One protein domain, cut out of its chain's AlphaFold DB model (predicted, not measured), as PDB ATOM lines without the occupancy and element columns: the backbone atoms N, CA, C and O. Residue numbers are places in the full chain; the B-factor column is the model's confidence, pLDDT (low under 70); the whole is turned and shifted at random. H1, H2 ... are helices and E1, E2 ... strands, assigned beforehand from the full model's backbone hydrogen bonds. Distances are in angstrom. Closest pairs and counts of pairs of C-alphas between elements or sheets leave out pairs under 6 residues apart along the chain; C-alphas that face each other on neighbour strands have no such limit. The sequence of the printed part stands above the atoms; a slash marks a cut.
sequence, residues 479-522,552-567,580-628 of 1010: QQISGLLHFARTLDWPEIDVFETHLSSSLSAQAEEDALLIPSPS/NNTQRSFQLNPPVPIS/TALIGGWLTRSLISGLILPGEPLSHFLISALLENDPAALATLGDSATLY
ATOM      1  N   GLN A 479       5.156  32.454 -25.757       88.25
ATOM      2  CA  GLN A 479       5.387  33.592 -24.858       88.25
ATOM      3  C   GLN A 479       5.645  33.130 -23.415       88.25
ATOM      4  O   GLN A 479       6.491  33.689 -22.722       88.25
ATOM      5  N   GLN A 480       4.931  32.107 -22.939       91.38
ATOM      6  CA  GLN A 480       5.142  31.563 -21.591       91.38
ATOM      7  C   GLN A 480       6.480  30.813 -21.497       91.38
ATOM      8  O   GLN A 480       7.201  30.946 -20.511       91.38
ATOM      9  N   ILE A 481       6.859  30.108 -22.565       90.06
ATOM     10  CA  ILE A 481       8.142  29.413 -22.703       90.06
ATOM     11  C   ILE A 481       9.318  30.398 -22.755       90.06
ATOM     12  O   ILE A 481      10.287  30.211 -22.020       90.06
ATOM     13  N   SER A 482       9.236  31.483 -23.535       91.81
ATOM     14  CA  SER A 482      10.290  32.510 -23.537       91.81
ATOM     15  C   SER A 482      10.411  33.208 -22.178       91.81
ATOM     16  O   SER A 482      11.521  33.509 -21.744       91.81
ATOM     17  N   GLY A 483       9.296  33.377 -21.454       93.75
ATOM     18  CA  GLY A 483       9.289  33.886 -20.080       93.75
ATOM     19  C   GLY A 483       9.936  32.940 -19.066       93.75
ATOM     20  O   GLY A 483      10.659  33.402 -18.185       93.75
ATOM     21  N   LEU A 484       9.733  31.627 -19.213       94.69
ATOM     22  CA  LEU A 484      10.395  30.608 -18.393       94.69
ATOM     23  C   LEU A 484      11.909  30.577 -18.647       94.69
ATOM     24  O   LEU A 484      12.687  30.519 -17.697       94.69
ATOM     25  N   LEU A 485      12.329  30.669 -19.912       94.12
ATOM     26  CA  LEU A 485      13.743  30.731 -20.291       94.12
ATOM     27  C   LEU A 485      14.405  32.038 -19.832       94.12
ATOM     28  O   LEU A 485      15.533  32.001 -19.347       94.12
ATOM     29  N   HIS A 486      13.710  33.181 -19.908       95.50
ATOM     30  CA  HIS A 486      14.175  34.443 -19.317       95.50
ATOM     31  C   HIS A 486      14.375  34.300 -17.805       95.50
ATOM     32  O   HIS A 486      15.472  34.539 -17.316       95.50
ATOM     33  N   PHE A 487      13.363  33.816 -17.078       96.62
ATOM     34  CA  PHE A 487      13.436  33.573 -15.633       96.62
ATOM     35  C   PHE A 487      14.605  32.645 -15.250       96.62
ATOM     36  O   PHE A 487      15.371  32.958 -14.338       96.62
ATOM     37  N   ALA A 488      14.794  31.542 -15.981       95.75
ATOM     38  CA  ALA A 488      15.900  30.610 -15.773       95.75
ATOM     39  C   ALA A 488      17.275  31.252 -16.023       95.75
ATOM     40  O   ALA A 488      18.187  31.063 -15.218       95.75
ATOM     41  N   ARG A 489      17.421  32.044 -17.100       95.81
ATOM     42  CA  ARG A 489      18.650  32.802 -17.398       95.81
ATOM     43  C   ARG A 489      18.936  33.828 -16.302       95.81
ATOM     44  O   ARG A 489      20.051  33.871 -15.802       95.81
ATOM     45  N   THR A 490      17.936  34.604 -15.877       95.69
ATOM     46  CA  THR A 490      18.098  35.640 -14.843       95.69
ATOM     47  C   THR A 490      18.441  35.064 -13.468       95.69
ATOM     48  O   THR A 490      19.119  35.729 -12.695       95.69
ATOM     49  N   LEU A 491      18.018  33.837 -13.144       95.31
ATOM     50  CA  LEU A 491      18.418  33.156 -11.906       95.31
ATOM     51  C   LEU A 491      19.753  32.389 -12.012       95.31
ATOM     52  O   LEU A 491      20.147  31.775 -11.017       95.31
ATOM     53  N   ASP A 492      20.450  32.427 -13.154       94.38
ATOM     54  CA  ASP A 492      21.608  31.578 -13.484       94.38
ATOM     55  C   ASP A 492      21.325  30.071 -13.263       94.38
ATOM     56  O   ASP A 492      22.085  29.373 -12.579       94.38
ATOM     57  N   TRP A 493      20.208  29.552 -13.794       94.19
ATOM     58  CA  TRP A 493      19.890  28.125 -13.660       94.19
ATOM     59  C   TRP A 493      20.961  27.254 -14.352       94.19
ATOM     60  O   TRP A 493      21.364  27.546 -15.482       94.19
ATOM     61  N   PRO A 494      21.457  26.184 -13.704       90.94
ATOM     62  CA  PRO A 494      22.535  25.355 -14.237       90.94
ATOM     63  C   PRO A 494      22.122  24.567 -15.489       90.94
ATOM     64  O   PRO A 494      20.984  24.127 -15.603       90.94
ATOM     65  N   GLU A 495      23.083  24.333 -16.393       86.69
ATOM     66  CA  GLU A 495      22.896  23.547 -17.634       86.69
ATOM     67  C   GLU A 495      21.724  24.031 -18.512       86.69
ATOM     68  O   GLU A 495      21.066  23.248 -19.197       86.69
ATOM     69  N   ILE A 496      21.488  25.345 -18.535       87.62
ATOM     70  CA  ILE A 496      20.350  25.949 -19.233       87.62
ATOM     71  C   ILE A 496      20.290  25.644 -20.737       87.62
ATOM     72  O   ILE A 496      19.196  25.467 -21.261       87.62
ATOM     73  N   ASP A 497      21.427  25.472 -21.417       87.00
ATOM     74  CA  ASP A 497      21.462  25.058 -22.829       87.00
ATOM     75  C   ASP A 497      20.890  23.638 -23.028       87.00
ATOM     76  O   ASP A 497      20.246  23.337 -24.036       87.00
ATOM     77  N   VAL A 498      21.090  22.752 -22.043       84.50
ATOM     78  CA  VAL A 498      20.540  21.386 -22.025       84.50
ATOM     79  C   VAL A 498      19.043  21.426 -21.718       84.50
ATOM     80  O   VAL A 498      18.265  20.724 -22.361       84.50
ATOM     81  N   PHE A 499      18.619  22.289 -20.791       83.00
ATOM     82  CA  PHE A 499      17.204  22.523 -20.489       83.00
ATOM     83  C   PHE A 499      16.447  23.084 -21.705       83.00
ATOM     84  O   PHE A 499      15.397  22.563 -22.080       83.00
ATOM     85  N   GLU A 500      16.995  24.106 -22.365       85.06
ATOM     86  CA  GLU A 500      16.395  24.755 -23.533       85.06
ATOM     87  C   GLU A 500      16.326  23.816 -24.742       85.06
ATOM     88  O   GLU A 500      15.298  23.771 -25.418       85.06
ATOM     89  N   THR A 501      17.363  23.007 -24.989       82.88
ATOM     90  CA  THR A 501      17.328  21.991 -26.056       82.88
ATOM     91  C   THR A 501      16.379  20.834 -25.735       82.88
ATOM     92  O   THR A 501      15.636  20.411 -26.622       82.88
ATOM     93  N   HIS A 502      16.310  20.364 -24.483       79.75
ATOM     94  CA  HIS A 502      15.330  19.361 -24.052       79.75
ATOM     95  C   HIS A 502      13.889  19.861 -24.237       79.75
ATOM     96  O   HIS A 502      13.081  19.204 -24.901       79.75
ATOM     97  N   LEU A 503      13.583  21.054 -23.724       77.88
ATOM     98  CA  LEU A 503      12.254  21.658 -23.800       77.88
ATOM     99  C   LEU A 503      11.862  21.977 -25.254       77.88
ATOM    100  O   LEU A 503      10.755  21.645 -25.673       77.88
ATOM    101  N   SER A 504      12.791  22.498 -26.063       73.88
ATOM    102  CA  SER A 504      12.575  22.705 -27.505       73.88
ATOM    103  C   SER A 504      12.336  21.395 -28.258       73.88
ATOM    104  O   SER A 504      11.457  21.346 -29.113       73.88
ATOM    105  N   SER A 505      13.066  20.320 -27.932       69.62
ATOM    106  CA  SER A 505      12.865  19.009 -28.569       69.62
ATOM    107  C   SER A 505      11.517  18.381 -28.201       69.62
ATOM    108  O   SER A 505      10.849  17.814 -29.066       69.62
ATOM    109  N   SER A 506      11.075  18.559 -26.950       66.56
ATOM    110  CA  SER A 506       9.758  18.123 -26.470       66.56
ATOM    111  C   SER A 506       8.637  18.846 -27.219       66.56
ATOM    112  O   SER A 506       7.714  18.208 -27.712       66.56
ATOM    113  N   LEU A 507       8.765  20.167 -27.394       64.94
ATOM    114  CA  LEU A 507       7.821  20.983 -28.164       64.94
ATOM    115  C   LEU A 507       7.826  20.641 -29.659       64.94
ATOM    116  O   LEU A 507       6.763  20.569 -30.268       64.94
ATOM    117  N   SER A 508       8.992  20.390 -30.264       57.12
ATOM    118  CA  SER A 508       9.068  20.021 -31.684       57.12
ATOM    119  C   SER A 508       8.518  18.619 -31.955       57.12
ATOM    120  O   SER A 508       7.914  18.392 -32.997       57.12
ATOM    121  N   ALA A 509       8.678  17.689 -31.006       52.66
ATOM    122  CA  ALA A 509       8.034  16.375 -31.035       52.66
ATOM    123  C   ALA A 509       6.519  16.438 -30.742       52.66
ATOM    124  O   ALA A 509       5.817  15.456 -30.966       52.66
ATOM    125  N   GLN A 510       6.022  17.584 -30.266       50.62
ATOM    126  CA  GLN A 510       4.604  17.878 -30.044       50.62
ATOM    127  C   GLN A 510       4.002  18.822 -31.106       50.62
ATOM    128  O   GLN A 510       2.879  19.288 -30.940       50.62
ATOM    129  N   ALA A 511       4.720  19.116 -32.197       41.34
ATOM    130  CA  ALA A 511       4.292  20.088 -33.210       41.34
ATOM    131  C   ALA A 511       3.284  19.547 -34.252       41.34
ATOM    132  O   ALA A 511       2.839  20.301 -35.116       41.34
ATOM    133  N   GLU A 512       2.915  18.265 -34.180       46.28
ATOM    134  CA  GLU A 512       1.735  17.724 -34.870       46.28
ATOM    135  C   GLU A 512       0.472  18.071 -34.052       46.28
ATOM    136  O   GLU A 512       0.514  18.057 -32.823       46.28
ATOM    137  N   GLU A 513      -0.649  18.419 -34.702       44.25
ATOM    138  CA  GLU A 513      -1.790  19.093 -34.038       44.25
ATOM    139  C   GLU A 513      -2.406  18.322 -32.851       44.25
ATOM    140  O   GLU A 513      -2.940  18.942 -31.928       44.25
ATOM    141  N   ASP A 514      -2.286  16.991 -32.836       41.50
ATOM    142  CA  ASP A 514      -2.767  16.117 -31.757       41.50
ATOM    143  C   ASP A 514      -1.880  16.134 -30.493       41.50
ATOM    144  O   ASP A 514      -2.283  15.621 -29.449       41.50
ATOM    145  N   ALA A 515      -0.672  16.702 -30.544       40.03
ATOM    146  CA  ALA A 515       0.331  16.531 -29.487       40.03
ATOM    147  C   ALA A 515       0.526  17.754 -28.565       40.03
ATOM    148  O   ALA A 515       1.052  17.597 -27.464       40.03
ATOM    149  N   LEU A 516       0.015  18.937 -28.936       45.91
ATOM    150  CA  LEU A 516      -0.169  20.063 -27.999       45.91
ATOM    151  C   LEU A 516      -1.424  19.920 -27.120       45.91
ATOM    152  O   LEU A 516      -1.621  20.727 -26.207       45.91
ATOM    153  N   LEU A 517      -2.276  18.918 -27.380       51.59
ATOM    154  CA  LEU A 517      -3.437  18.585 -26.556       51.59
ATOM    155  C   LEU A 517      -2.980  18.287 -25.123       51.59
ATOM    156  O   LEU A 517      -2.495  17.193 -24.854       51.59
ATOM    157  N   ILE A 518      -3.161  19.231 -24.190       52.28
ATOM    158  CA  ILE A 518      -2.866  18.999 -22.770       52.28
ATOM    159  C   ILE A 518      -3.866  17.943 -22.278       52.28
ATOM    160  O   ILE A 518      -5.046  18.278 -22.131       52.28
ATOM    161  N   PRO A 519      -3.466  16.672 -22.053       43.25
ATOM    162  CA  PRO A 519      -4.446  15.604 -21.972       43.25
ATOM    163  C   PRO A 519      -5.249  15.742 -20.688       43.25
ATOM    164  O   PRO A 519      -4.691  15.698 -19.587       43.25
ATOM    165  N   SER A 520      -6.562  15.899 -20.835       40.56
ATOM    166  CA  SER A 520      -7.461  15.892 -19.692       40.56
ATOM    167  C   SER A 520      -7.404  14.529 -18.997       40.56
ATOM    168  O   SER A 520      -7.467  13.504 -19.699       40.56
ATOM    169  N   PRO A 521      -7.255  14.525 -17.658       40.31
ATOM    170  CA  PRO A 521      -6.908  13.356 -16.854       40.31
ATOM    171  C   PRO A 521      -7.854  12.178 -17.099       40.31
ATOM    172  O   PRO A 521      -9.069  12.364 -17.176       40.31
ATOM    173  N   SER A 522      -7.302  10.968 -17.233       35.47
ATOM    174  CA  SER A 522      -8.080   9.763 -17.550       35.47
ATOM    175  C   SER A 522      -8.208   8.842 -16.340       35.47
ATOM    176  O   SER A 522      -7.214   8.371 -15.797       35.47
ATOM    177  N   ASN A 552       2.768  30.839   8.471       34.31
ATOM    178  CA  ASN A 552       3.760  30.267   9.391       34.31
ATOM    179  C   ASN A 552       3.399  28.855   9.913       34.31
ATOM    180  O   ASN A 552       3.445  28.628  11.122       34.31
ATOM    181  N   ASN A 553       3.036  27.907   9.038       30.36
ATOM    182  CA  ASN A 553       3.143  26.470   9.353       30.36
ATOM    183  C   ASN A 553       3.025  25.565   8.109       30.36
ATOM    184  O   ASN A 553       1.943  25.490   7.533       30.36
ATOM    185  N   THR A 554       4.113  24.877   7.734       35.22
ATOM    186  CA  THR A 554       4.237  23.444   7.339       35.22
ATOM    187  C   THR A 554       3.236  22.738   6.387       35.22
ATOM    188  O   THR A 554       3.488  21.595   6.020       35.22
ATOM    189  N   GLN A 555       2.152  23.358   5.908       41.56
ATOM    190  CA  GLN A 555       1.163  22.771   4.978       41.56
ATOM    191  C   GLN A 555       1.334  23.245   3.515       41.56
ATOM    192  O   GLN A 555       0.428  23.090   2.697       41.56
ATOM    193  N   ARG A 556       2.474  23.866   3.171       54.03
ATOM    194  CA  ARG A 556       2.729  24.494   1.852       54.03
ATOM    195  C   ARG A 556       3.745  23.735   0.981       54.03
ATOM    196  O   ARG A 556       4.379  24.335   0.112       54.03
ATOM    197  N   SER A 557       3.885  22.429   1.200       56.78
ATOM    198  CA  SER A 557       4.575  21.505   0.293       56.78
ATOM    199  C   SER A 557       3.685  21.162  -0.908       56.78
ATOM    200  O   SER A 557       2.587  20.629  -0.731       56.78
ATOM    201  N   PHE A 558       4.152  21.436  -2.122       63.00
ATOM    202  CA  PHE A 558       3.490  21.041  -3.366       63.00
ATOM    203  C   PHE A 558       4.152  19.783  -3.923       63.00
ATOM    204  O   PHE A 558       5.376  19.743  -4.018       63.00
ATOM    205  N   GLN A 559       3.367  18.782  -4.324       70.50
ATOM    206  CA  GLN A 559       3.907  17.646  -5.068       70.50
ATOM    207  C   GLN A 559       4.142  18.060  -6.528       70.50
ATOM    208  O   GLN A 559       3.215  18.503  -7.215       70.50
ATOM    209  N   LEU A 560       5.395  17.955  -6.964       68.06
ATOM    210  CA  LEU A 560       5.838  18.155  -8.337       68.06
ATOM    211  C   LEU A 560       5.631  16.856  -9.109       68.06
ATOM    212  O   LEU A 560       6.163  15.816  -8.722       68.06
ATOM    213  N   ASN A 561       4.907  16.921 -10.223       66.31
ATOM    214  CA  ASN A 561       4.623  15.736 -11.024       66.31
ATOM    215  C   ASN A 561       5.518  15.754 -12.275       66.31
ATOM    216  O   ASN A 561       5.188  16.461 -13.229       66.31
ATOM    217  N   PRO A 562       6.647  15.014 -12.311       59.69
ATOM    218  CA  PRO A 562       7.449  14.901 -13.526       59.69
ATOM    219  C   PRO A 562       6.634  14.294 -14.679       59.69
ATOM    220  O   PRO A 562       5.693  13.530 -14.440       59.69
ATOM    221  N   PRO A 563       7.001  14.577 -15.940       57.09
ATOM    222  CA  PRO A 563       6.291  14.042 -17.089       57.09
ATOM    223  C   PRO A 563       6.446  12.520 -17.181       57.09
ATOM    224  O   PRO A 563       7.512  11.993 -17.501       57.09
ATOM    225  N   VAL A 564       5.352  11.802 -16.925       48.56
ATOM    226  CA  VAL A 564       5.291  10.348 -17.099       48.56
ATOM    227  C   VAL A 564       5.195  10.033 -18.601       48.56
ATOM    228  O   VAL A 564       4.281  10.532 -19.261       48.56
ATOM    229  N   PRO A 565       6.096   9.210 -19.173       39.97
ATOM    230  CA  PRO A 565       6.008   8.820 -20.575       39.97
ATOM    231  C   PRO A 565       4.781   7.929 -20.799       39.97
ATOM    232  O   PRO A 565       4.678   6.839 -20.227       39.97
ATOM    233  N   ILE A 566       3.862   8.372 -21.663       38.91
ATOM    234  CA  ILE A 566       2.665   7.598 -22.008       38.91
ATOM    235  C   ILE A 566       3.109   6.330 -22.744       38.91
ATOM    236  O   ILE A 566       3.506   6.358 -23.909       38.91
ATOM    237  N   SER A 567       3.040   5.194 -22.050       34.00
ATOM    238  CA  SER A 567       3.311   3.886 -22.643       34.00
ATOM    239  C   SER A 567       2.145   3.507 -23.554       34.00
ATOM    240  O   SER A 567       1.074   3.132 -23.076       34.00
ATOM    241  N   THR A 580       5.814   9.498 -26.373       38.25
ATOM    242  CA  THR A 580       5.737  10.958 -26.415       38.25
ATOM    243  C   THR A 580       6.092  11.532 -25.046       38.25
ATOM    244  O   THR A 580       5.383  11.324 -24.058       38.25
ATOM    245  N   ALA A 581       7.218  12.243 -24.986       41.91
ATOM    246  CA  ALA A 581       7.622  12.986 -23.803       41.91
ATOM    247  C   ALA A 581       6.608  14.111 -23.572       41.91
ATOM    248  O   ALA A 581       6.477  15.022 -24.390       41.91
ATOM    249  N   LEU A 582       5.851  14.003 -22.484       58.03
ATOM    250  CA  LEU A 582       4.900  15.020 -22.049       58.03
ATOM    251  C   LEU A 582       5.674  16.198 -21.428       58.03
ATOM    252  O   LEU A 582       6.802  16.017 -20.978       58.03
ATOM    253  N   ILE A 583       5.101  17.405 -21.397       66.62
ATOM    254  CA  ILE A 583       5.769  18.566 -20.779       66.62
ATOM    255  C   ILE A 583       5.206  18.793 -19.372       66.62
ATOM    256  O   ILE A 583       4.076  19.261 -19.210       66.62
ATOM    257  N   GLY A 584       6.022  18.448 -18.374       71.38
ATOM    258  CA  GLY A 584       5.777  18.643 -16.947       71.38
ATOM    259  C   GLY A 584       4.460  18.092 -16.382       71.38
ATOM    260  O   GLY A 584       3.740  17.288 -16.989       71.38
ATOM    261  N   GLY A 585       4.156  18.566 -15.177       79.50
ATOM    262  CA  GLY A 585       2.948  18.268 -14.422       79.50
ATOM    263  C   GLY A 585       1.906  19.375 -14.538       79.50
ATOM    264  O   GLY A 585       1.914  20.198 -15.459       79.50
ATOM    265  N   TRP A 586       0.966  19.408 -13.594       83.56
ATOM    266  CA  TRP A 586      -0.115  20.397 -13.600       83.56
ATOM    267  C   TRP A 586       0.397  21.833 -13.372       83.56
ATOM    268  O   TRP A 586      -0.209  22.780 -13.878       83.56
ATOM    269  N   LEU A 587       1.535  22.008 -12.689       87.00
ATOM    270  CA  LEU A 587       2.170  23.313 -12.461       87.00
ATOM    271  C   LEU A 587       2.766  23.861 -13.766       87.00
ATOM    272  O   LEU A 587       2.459  24.989 -14.157       87.00
ATOM    273  N   THR A 588       3.516  23.041 -14.510       88.50
ATOM    274  CA  THR A 588       4.008  23.399 -15.853       88.50
ATOM    275  C   THR A 588       2.861  23.698 -16.823       88.50
ATOM    276  O   THR A 588       2.907  24.688 -17.553       88.50
ATOM    277  N   ARG A 589       1.784  22.899 -16.805       86.19
ATOM    278  CA  ARG A 589       0.583  23.142 -17.632       86.19
ATOM    279  C   ARG A 589      -0.114  24.460 -17.273       86.19
ATOM    280  O   ARG A 589      -0.574  25.164 -18.173       86.19
ATOM    281  N   SER A 590      -0.124  24.843 -15.994       89.88
ATOM    282  CA  SER A 590      -0.637  26.147 -15.530       89.88
ATOM    283  C   SER A 590       0.159  27.318 -16.110       89.88
ATOM    284  O   SER A 590      -0.432  28.307 -16.540       89.88
ATOM    285  N   LEU A 591       1.486  27.181 -16.200       92.06
ATOM    286  CA  LEU A 591       2.344  28.171 -16.851       92.06
ATOM    287  C   LEU A 591       2.098  28.231 -18.368       92.06
ATOM    288  O   LEU A 591       1.755  29.287 -18.893       92.06
ATOM    289  N   ILE A 592       2.240  27.105 -19.076       89.06
ATOM    290  CA  ILE A 592       2.231  27.059 -20.553       89.06
ATOM    291  C   ILE A 592       0.856  27.416 -21.140       89.06
ATOM    292  O   ILE A 592       0.785  28.074 -22.180       89.06
ATOM    293  N   SER A 593      -0.237  27.055 -20.460       87.06
ATOM    294  CA  SER A 593      -1.596  27.483 -20.830       87.06
ATOM    295  C   SER A 593      -1.824  28.991 -20.711       87.06
ATOM    296  O   SER A 593      -2.769  29.504 -21.303       87.06
ATOM    297  N   GLY A 594      -1.001  29.714 -19.942       87.25
ATOM    298  CA  GLY A 594      -1.244  31.117 -19.615       87.25
ATOM    299  C   GLY A 594      -2.499  31.345 -18.759       87.25
ATOM    300  O   GLY A 594      -2.947  32.491 -18.645       87.25
ATOM    301  N   LEU A 595      -3.069  30.288 -18.157       91.44
ATOM    302  CA  LEU A 595      -4.181  30.366 -17.205       91.44
ATOM    303  C   LEU A 595      -3.653  30.736 -15.813       91.44
ATOM    304  O   LEU A 595      -3.674  29.955 -14.864       91.44
ATOM    305  N   ILE A 596      -3.128  31.952 -15.713       93.81
ATOM    306  CA  ILE A 596      -2.411  32.423 -14.534       93.81
ATOM    307  C   ILE A 596      -3.250  33.516 -13.878       93.81
ATOM    308  O   ILE A 596      -3.547  34.551 -14.483       93.81
ATOM    309  N   LEU A 597      -3.673  33.250 -12.642       94.62
ATOM    310  CA  LEU A 597      -4.459  34.184 -11.849       94.62
ATOM    311  C   LEU A 597      -3.537  35.185 -11.116       94.62
ATOM    312  O   LEU A 597      -2.554  34.763 -10.509       94.62
ATOM    313  N   PRO A 598      -3.848  36.495 -11.150       94.38
ATOM    314  CA  PRO A 598      -3.052  37.550 -10.514       94.38
ATOM    315  C   PRO A 598      -2.778  37.376  -9.008       94.38
ATOM    316  O   PRO A 598      -3.625  36.895  -8.245       94.38
ATOM    317  N   GLY A 599      -1.592  37.823  -8.584       90.88
ATOM    318  CA  GLY A 599      -1.015  37.620  -7.252       90.88
ATOM    319  C   GLY A 599       0.218  36.703  -7.274       90.88
ATOM    320  O   GLY A 599       0.918  36.588  -8.282       90.88
ATOM    321  N   GLU A 600       0.443  35.996  -6.164       88.00
ATOM    322  CA  GLU A 600       1.550  35.043  -5.961       88.00
ATOM    323  C   GLU A 600       1.624  33.799  -6.909       88.00
ATOM    324  O   GLU A 600       2.693  33.184  -6.944       88.00
ATOM    325  N   PRO A 601       0.601  33.358  -7.690       91.38
ATOM    326  CA  PRO A 601       0.712  32.115  -8.475       91.38
ATOM    327  C   PRO A 601       1.849  32.053  -9.503       91.38
ATOM    328  O   PRO A 601       2.475  31.002  -9.635       91.38
ATOM    329  N   LEU A 602       2.164  33.146 -10.213       94.38
ATOM    330  CA  LEU A 602       3.168  33.099 -11.286       94.38
ATOM    331  C   LEU A 602       4.572  32.741 -10.768       94.38
ATOM    332  O   LEU A 602       5.269  31.945 -11.393       94.38
ATOM    333  N   SER A 603       4.974  33.277  -9.612       93.06
ATOM    334  CA  SER A 603       6.264  32.959  -8.984       93.06
ATOM    335  C   SER A 603       6.371  31.491  -8.560       93.06
ATOM    336  O   SER A 603       7.467  30.938  -8.530       93.06
ATOM    337  N   HIS A 604       5.245  30.836  -8.270       91.81
ATOM    338  CA  HIS A 604       5.202  29.402  -7.984       91.81
ATOM    339  C   HIS A 604       5.252  28.574  -9.276       91.81
ATOM    340  O   HIS A 604       6.057  27.653  -9.381       91.81
ATOM    341  N   PHE A 605       4.471  28.938 -10.296       93.94
ATOM    342  CA  PHE A 605       4.464  28.219 -11.573       93.94
ATOM    343  C   PHE A 605       5.810  28.292 -12.312       93.94
ATOM    344  O   PHE A 605       6.225  27.291 -12.886       93.94
ATOM    345  N   LEU A 606       6.523  29.426 -12.265       95.38
ATOM    346  CA  LEU A 606       7.843  29.571 -12.896       95.38
ATOM    347  C   LEU A 606       8.889  28.624 -12.288       95.38
ATOM    348  O   LEU A 606       9.506  27.852 -13.019       95.38
ATOM    349  N   ILE A 607       9.066  28.627 -10.960       94.50
ATOM    350  CA  ILE A 607      10.063  27.758 -10.311       94.50
ATOM    351  C   ILE A 607       9.680  26.275 -10.417       94.50
ATOM    352  O   ILE A 607      10.537  25.435 -10.684       94.50
ATOM    353  N   SER A 608       8.391  25.943 -10.278       91.50
ATOM    354  CA  SER A 608       7.913  24.566 -10.409       91.50
ATOM    355  C   SER A 608       8.036  24.046 -11.838       91.50
ATOM    356  O   SER A 608       8.336  22.872 -12.002       91.50
ATOM    357  N   ALA A 609       7.884  24.890 -12.864       91.38
ATOM    358  CA  ALA A 609       8.107  24.485 -14.250       91.38
ATOM    359  C   ALA A 609       9.591  24.232 -14.573       91.38
ATOM    360  O   ALA A 609       9.881  23.366 -15.396       91.38
ATOM    361  N   LEU A 610      10.539  24.915 -13.915       91.69
ATOM    362  CA  LEU A 610      11.955  24.529 -14.006       91.69
ATOM    363  C   LEU A 610      12.187  23.160 -13.363       91.69
ATOM    364  O   LEU A 610      12.794  22.291 -13.979       91.69
ATOM    365  N   LEU A 611      11.655  22.945 -12.159       89.62
ATOM    366  CA  LEU A 611      11.846  21.700 -11.415       89.62
ATOM    367  C   LEU A 611      11.169  20.496 -12.097       89.62
ATOM    368  O   LEU A 611      11.821  19.482 -12.302       89.62
ATOM    369  N   GLU A 612       9.908  20.605 -12.530       86.38
ATOM    370  CA  GLU A 612       9.181  19.528 -13.230       86.38
ATOM    371  C   GLU A 612       9.831  19.107 -14.564       86.38
ATOM    372  O   GLU A 612       9.540  18.014 -15.052       86.38
ATOM    373  N   ASN A 613      10.709  19.936 -15.147       86.31
ATOM    374  CA  ASN A 613      11.387  19.664 -16.422       86.31
ATOM    375  C   ASN A 613      12.929  19.550 -16.302       86.31
ATOM    376  O   ASN A 613      13.589  19.290 -17.307       86.31
ATOM    377  N   ASP A 614      13.501  19.670 -15.094       87.56
ATOM    378  CA  ASP A 614      14.888  19.299 -14.761       87.56
ATOM    379  C   ASP A 614      14.885  17.995 -13.926       87.56
ATOM    380  O   ASP A 614      14.791  18.026 -12.691       87.56
ATOM    381  N   PRO A 615      15.011  16.813 -14.565       83.94
ATOM    382  CA  PRO A 615      15.008  15.539 -13.850       83.94
ATOM    383  C   PRO A 615      16.233  15.351 -12.939       83.94
ATOM    384  O   PRO A 615      16.176  14.534 -12.018       83.94
ATOM    385  N   ALA A 616      17.326  16.098 -13.145       86.88
ATOM    386  CA  ALA A 616      18.480  16.075 -12.248       86.88
ATOM    387  C   ALA A 616      18.217  16.897 -10.972       86.88
ATOM    388  O   ALA A 616      18.664  16.499  -9.892       86.88
ATOM    389  N   ALA A 617      17.440  17.983 -11.063       86.94
ATOM    390  CA  ALA A 617      16.954  18.715  -9.895       86.94
ATOM    391  C   ALA A 617      16.010  17.845  -9.061       86.94
ATOM    392  O   ALA A 617      16.262  17.665  -7.871       86.94
ATOM    393  N   LEU A 618      14.992  17.225  -9.671       84.44
ATOM    394  CA  LEU A 618      14.061  16.333  -8.959       84.44
ATOM    395  C   LEU A 618      14.768  15.147  -8.293       84.44
ATOM    396  O   LEU A 618      14.526  14.869  -7.121       84.44
ATOM    397  N   ALA A 619      15.699  14.490  -8.994       85.12
ATOM    398  CA  ALA A 619      16.484  13.390  -8.427       85.12
ATOM    399  C   ALA A 619      17.397  13.813  -7.255       85.12
ATOM    400  O   ALA A 619      17.857  12.954  -6.503       85.12
ATOM    401  N   THR A 620      17.659  15.117  -7.097       86.56
ATOM    402  CA  THR A 620      18.477  15.689  -6.015       86.56
ATOM    403  C   THR A 620      17.631  16.262  -4.871       86.56
ATOM    404  O   THR A 620      18.041  16.193  -3.714       86.56
ATOM    405  N   LEU A 621      16.476  16.859  -5.180       85.00
ATOM    406  CA  LEU A 621      15.650  17.636  -4.247       85.00
ATOM    407  C   LEU A 621      14.418  16.878  -3.729       85.00
ATOM    408  O   LEU A 621      13.896  17.241  -2.677       85.00
ATOM    409  N   GLY A 622      13.963  15.844  -4.441       81.88
ATOM    410  CA  GLY A 622      12.684  15.173  -4.199       81.88
ATOM    411  C   GLY A 622      11.507  15.820  -4.940       81.88
ATOM    412  O   GLY A 622      11.638  16.867  -5.573       81.88
ATOM    413  N   ASP A 623      10.347  15.167  -4.859       72.38
ATOM    414  CA  ASP A 623       9.079  15.576  -5.478       72.38
ATOM    415  C   ASP A 623       8.255  16.546  -4.610       72.38
ATOM    416  O   ASP A 623       7.401  17.260  -5.127       72.38
ATOM    417  N   SER A 624       8.517  16.617  -3.303       74.81
ATOM    418  CA  SER A 624       7.842  17.534  -2.373       74.81
ATOM    419  C   SER A 624       8.555  18.893  -2.295       74.81
ATOM    420  O   SER A 624       9.701  18.970  -1.856       74.81
ATOM    421  N   ALA A 625       7.884  19.971  -2.720       78.12
ATOM    422  CA  ALA A 625       8.480  21.294  -2.921       78.12
ATOM    423  C   ALA A 625       7.911  22.397  -2.009       78.12
ATOM    424  O   ALA A 625       6.727  22.734  -2.072       78.12
ATOM    425  N   THR A 626       8.775  23.034  -1.211       81.00
ATOM    426  CA  THR A 626       8.401  24.088  -0.246       81.00
ATOM    427  C   THR A 626       8.579  25.485  -0.851       81.00
ATOM    428  O   THR A 626       9.566  26.180  -0.603       81.00
ATOM    429  N   LEU A 627       7.602  25.921  -1.650       85.00
ATOM    430  CA  LEU A 627       7.719  27.104  -2.526       85.00
ATOM    431  C   LEU A 627       7.809  28.473  -1.810       85.00
ATOM    432  O   LEU A 627       8.091  29.482  -2.451       85.00
ATOM    433  N   TYR A 628       7.615  28.522  -0.489       86.00
ATOM    434  CA  TYR A 628       7.780  29.732   0.335       86.00
ATOM    435  C   TYR A 628       9.133  29.785   1.075       86.00
ATOM    436  O   TYR A 628       9.476  30.815   1.656       86.00
TER     437      TYR A 628
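Overview. This is residues 479 to 522, 552 to 567 and 580 to 628 of the 1010 residues of an uncharacterized protein of Trichodelitschia bisporula (UniProt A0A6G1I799). H4 runs through the middle of a small helical body; H1 and H3 cross it at nearly right angles, and H2 folds back from H1 as a helical hairpin. A tiny antiparallel sheet, E1 and E2, lies on the other side of H4 from H1, and H5 makes a corner with H4. The printed part has 109 residues, with five named helices and two named strands in the order H1, H2, E1, H3, H4, H5, E2; the class is mostly helix, as helices hold 52 and strands 6 of the 58 residues in named elements. The whole is compact, with a radius of gyration of the C-alphas of 13.9 A and spans of 46 by 34 by 30 A.

Arrangement. H1, residues 479 to 490, and H2, residues 496 to 508, form a hairpin, at a shallow tilt of 12 degrees, opposite ways; they only just touch, with 3 pairs of C-alphas within 8 A, the closest Arg 489 and Ile 496 at 7.3 A. E1, residues 557 to 559, is antiparallel to E2, residues 624 to 626, with N 558 and O 625 within hydrogen-bond range at 2.9 A. H3, residues 586 to 592, touches H4, residues 601 to 613, about perpendicular at 75 degrees, the closest C-alphas being Thr 588 and Ala 609 at 4.5 A. H1 touches H4 with residues 484 to 488 alone, about perpendicular at 80 degrees, the closest C-alphas being Leu 484 and Leu 606 at 6.1 A. H5, residues 615 to 621, and H4 only just touch, with 3 pairs of C-alphas within 8 A, and only at the corner, the closest C-alphas being Leu 611 and Ala 617 at 6.1 A. Every O i to N i+4 pair is within hydrogen-bond range in H1, H2, H3 and H5, and 7 of 9 are in H4.

Along the chain. H1 begins at C-alpha 479, (5.387, 33.592, -24.858), and E2 ends at C-alpha 626, (8.401, 24.088, -0.246). H1, H2 and H4 measure 16.3 A, 17.8 A and 18.2 A from first to last C-alpha.

Size, cuts and confidence. Residues 523 to 551 and 568 to 579 are not printed; the gaps between C-alphas are 35.9 A and 8.4 A. Of the links that are printed whole, none is long. The pLDDT is under 70 in 37 residues, among them 505 to 522.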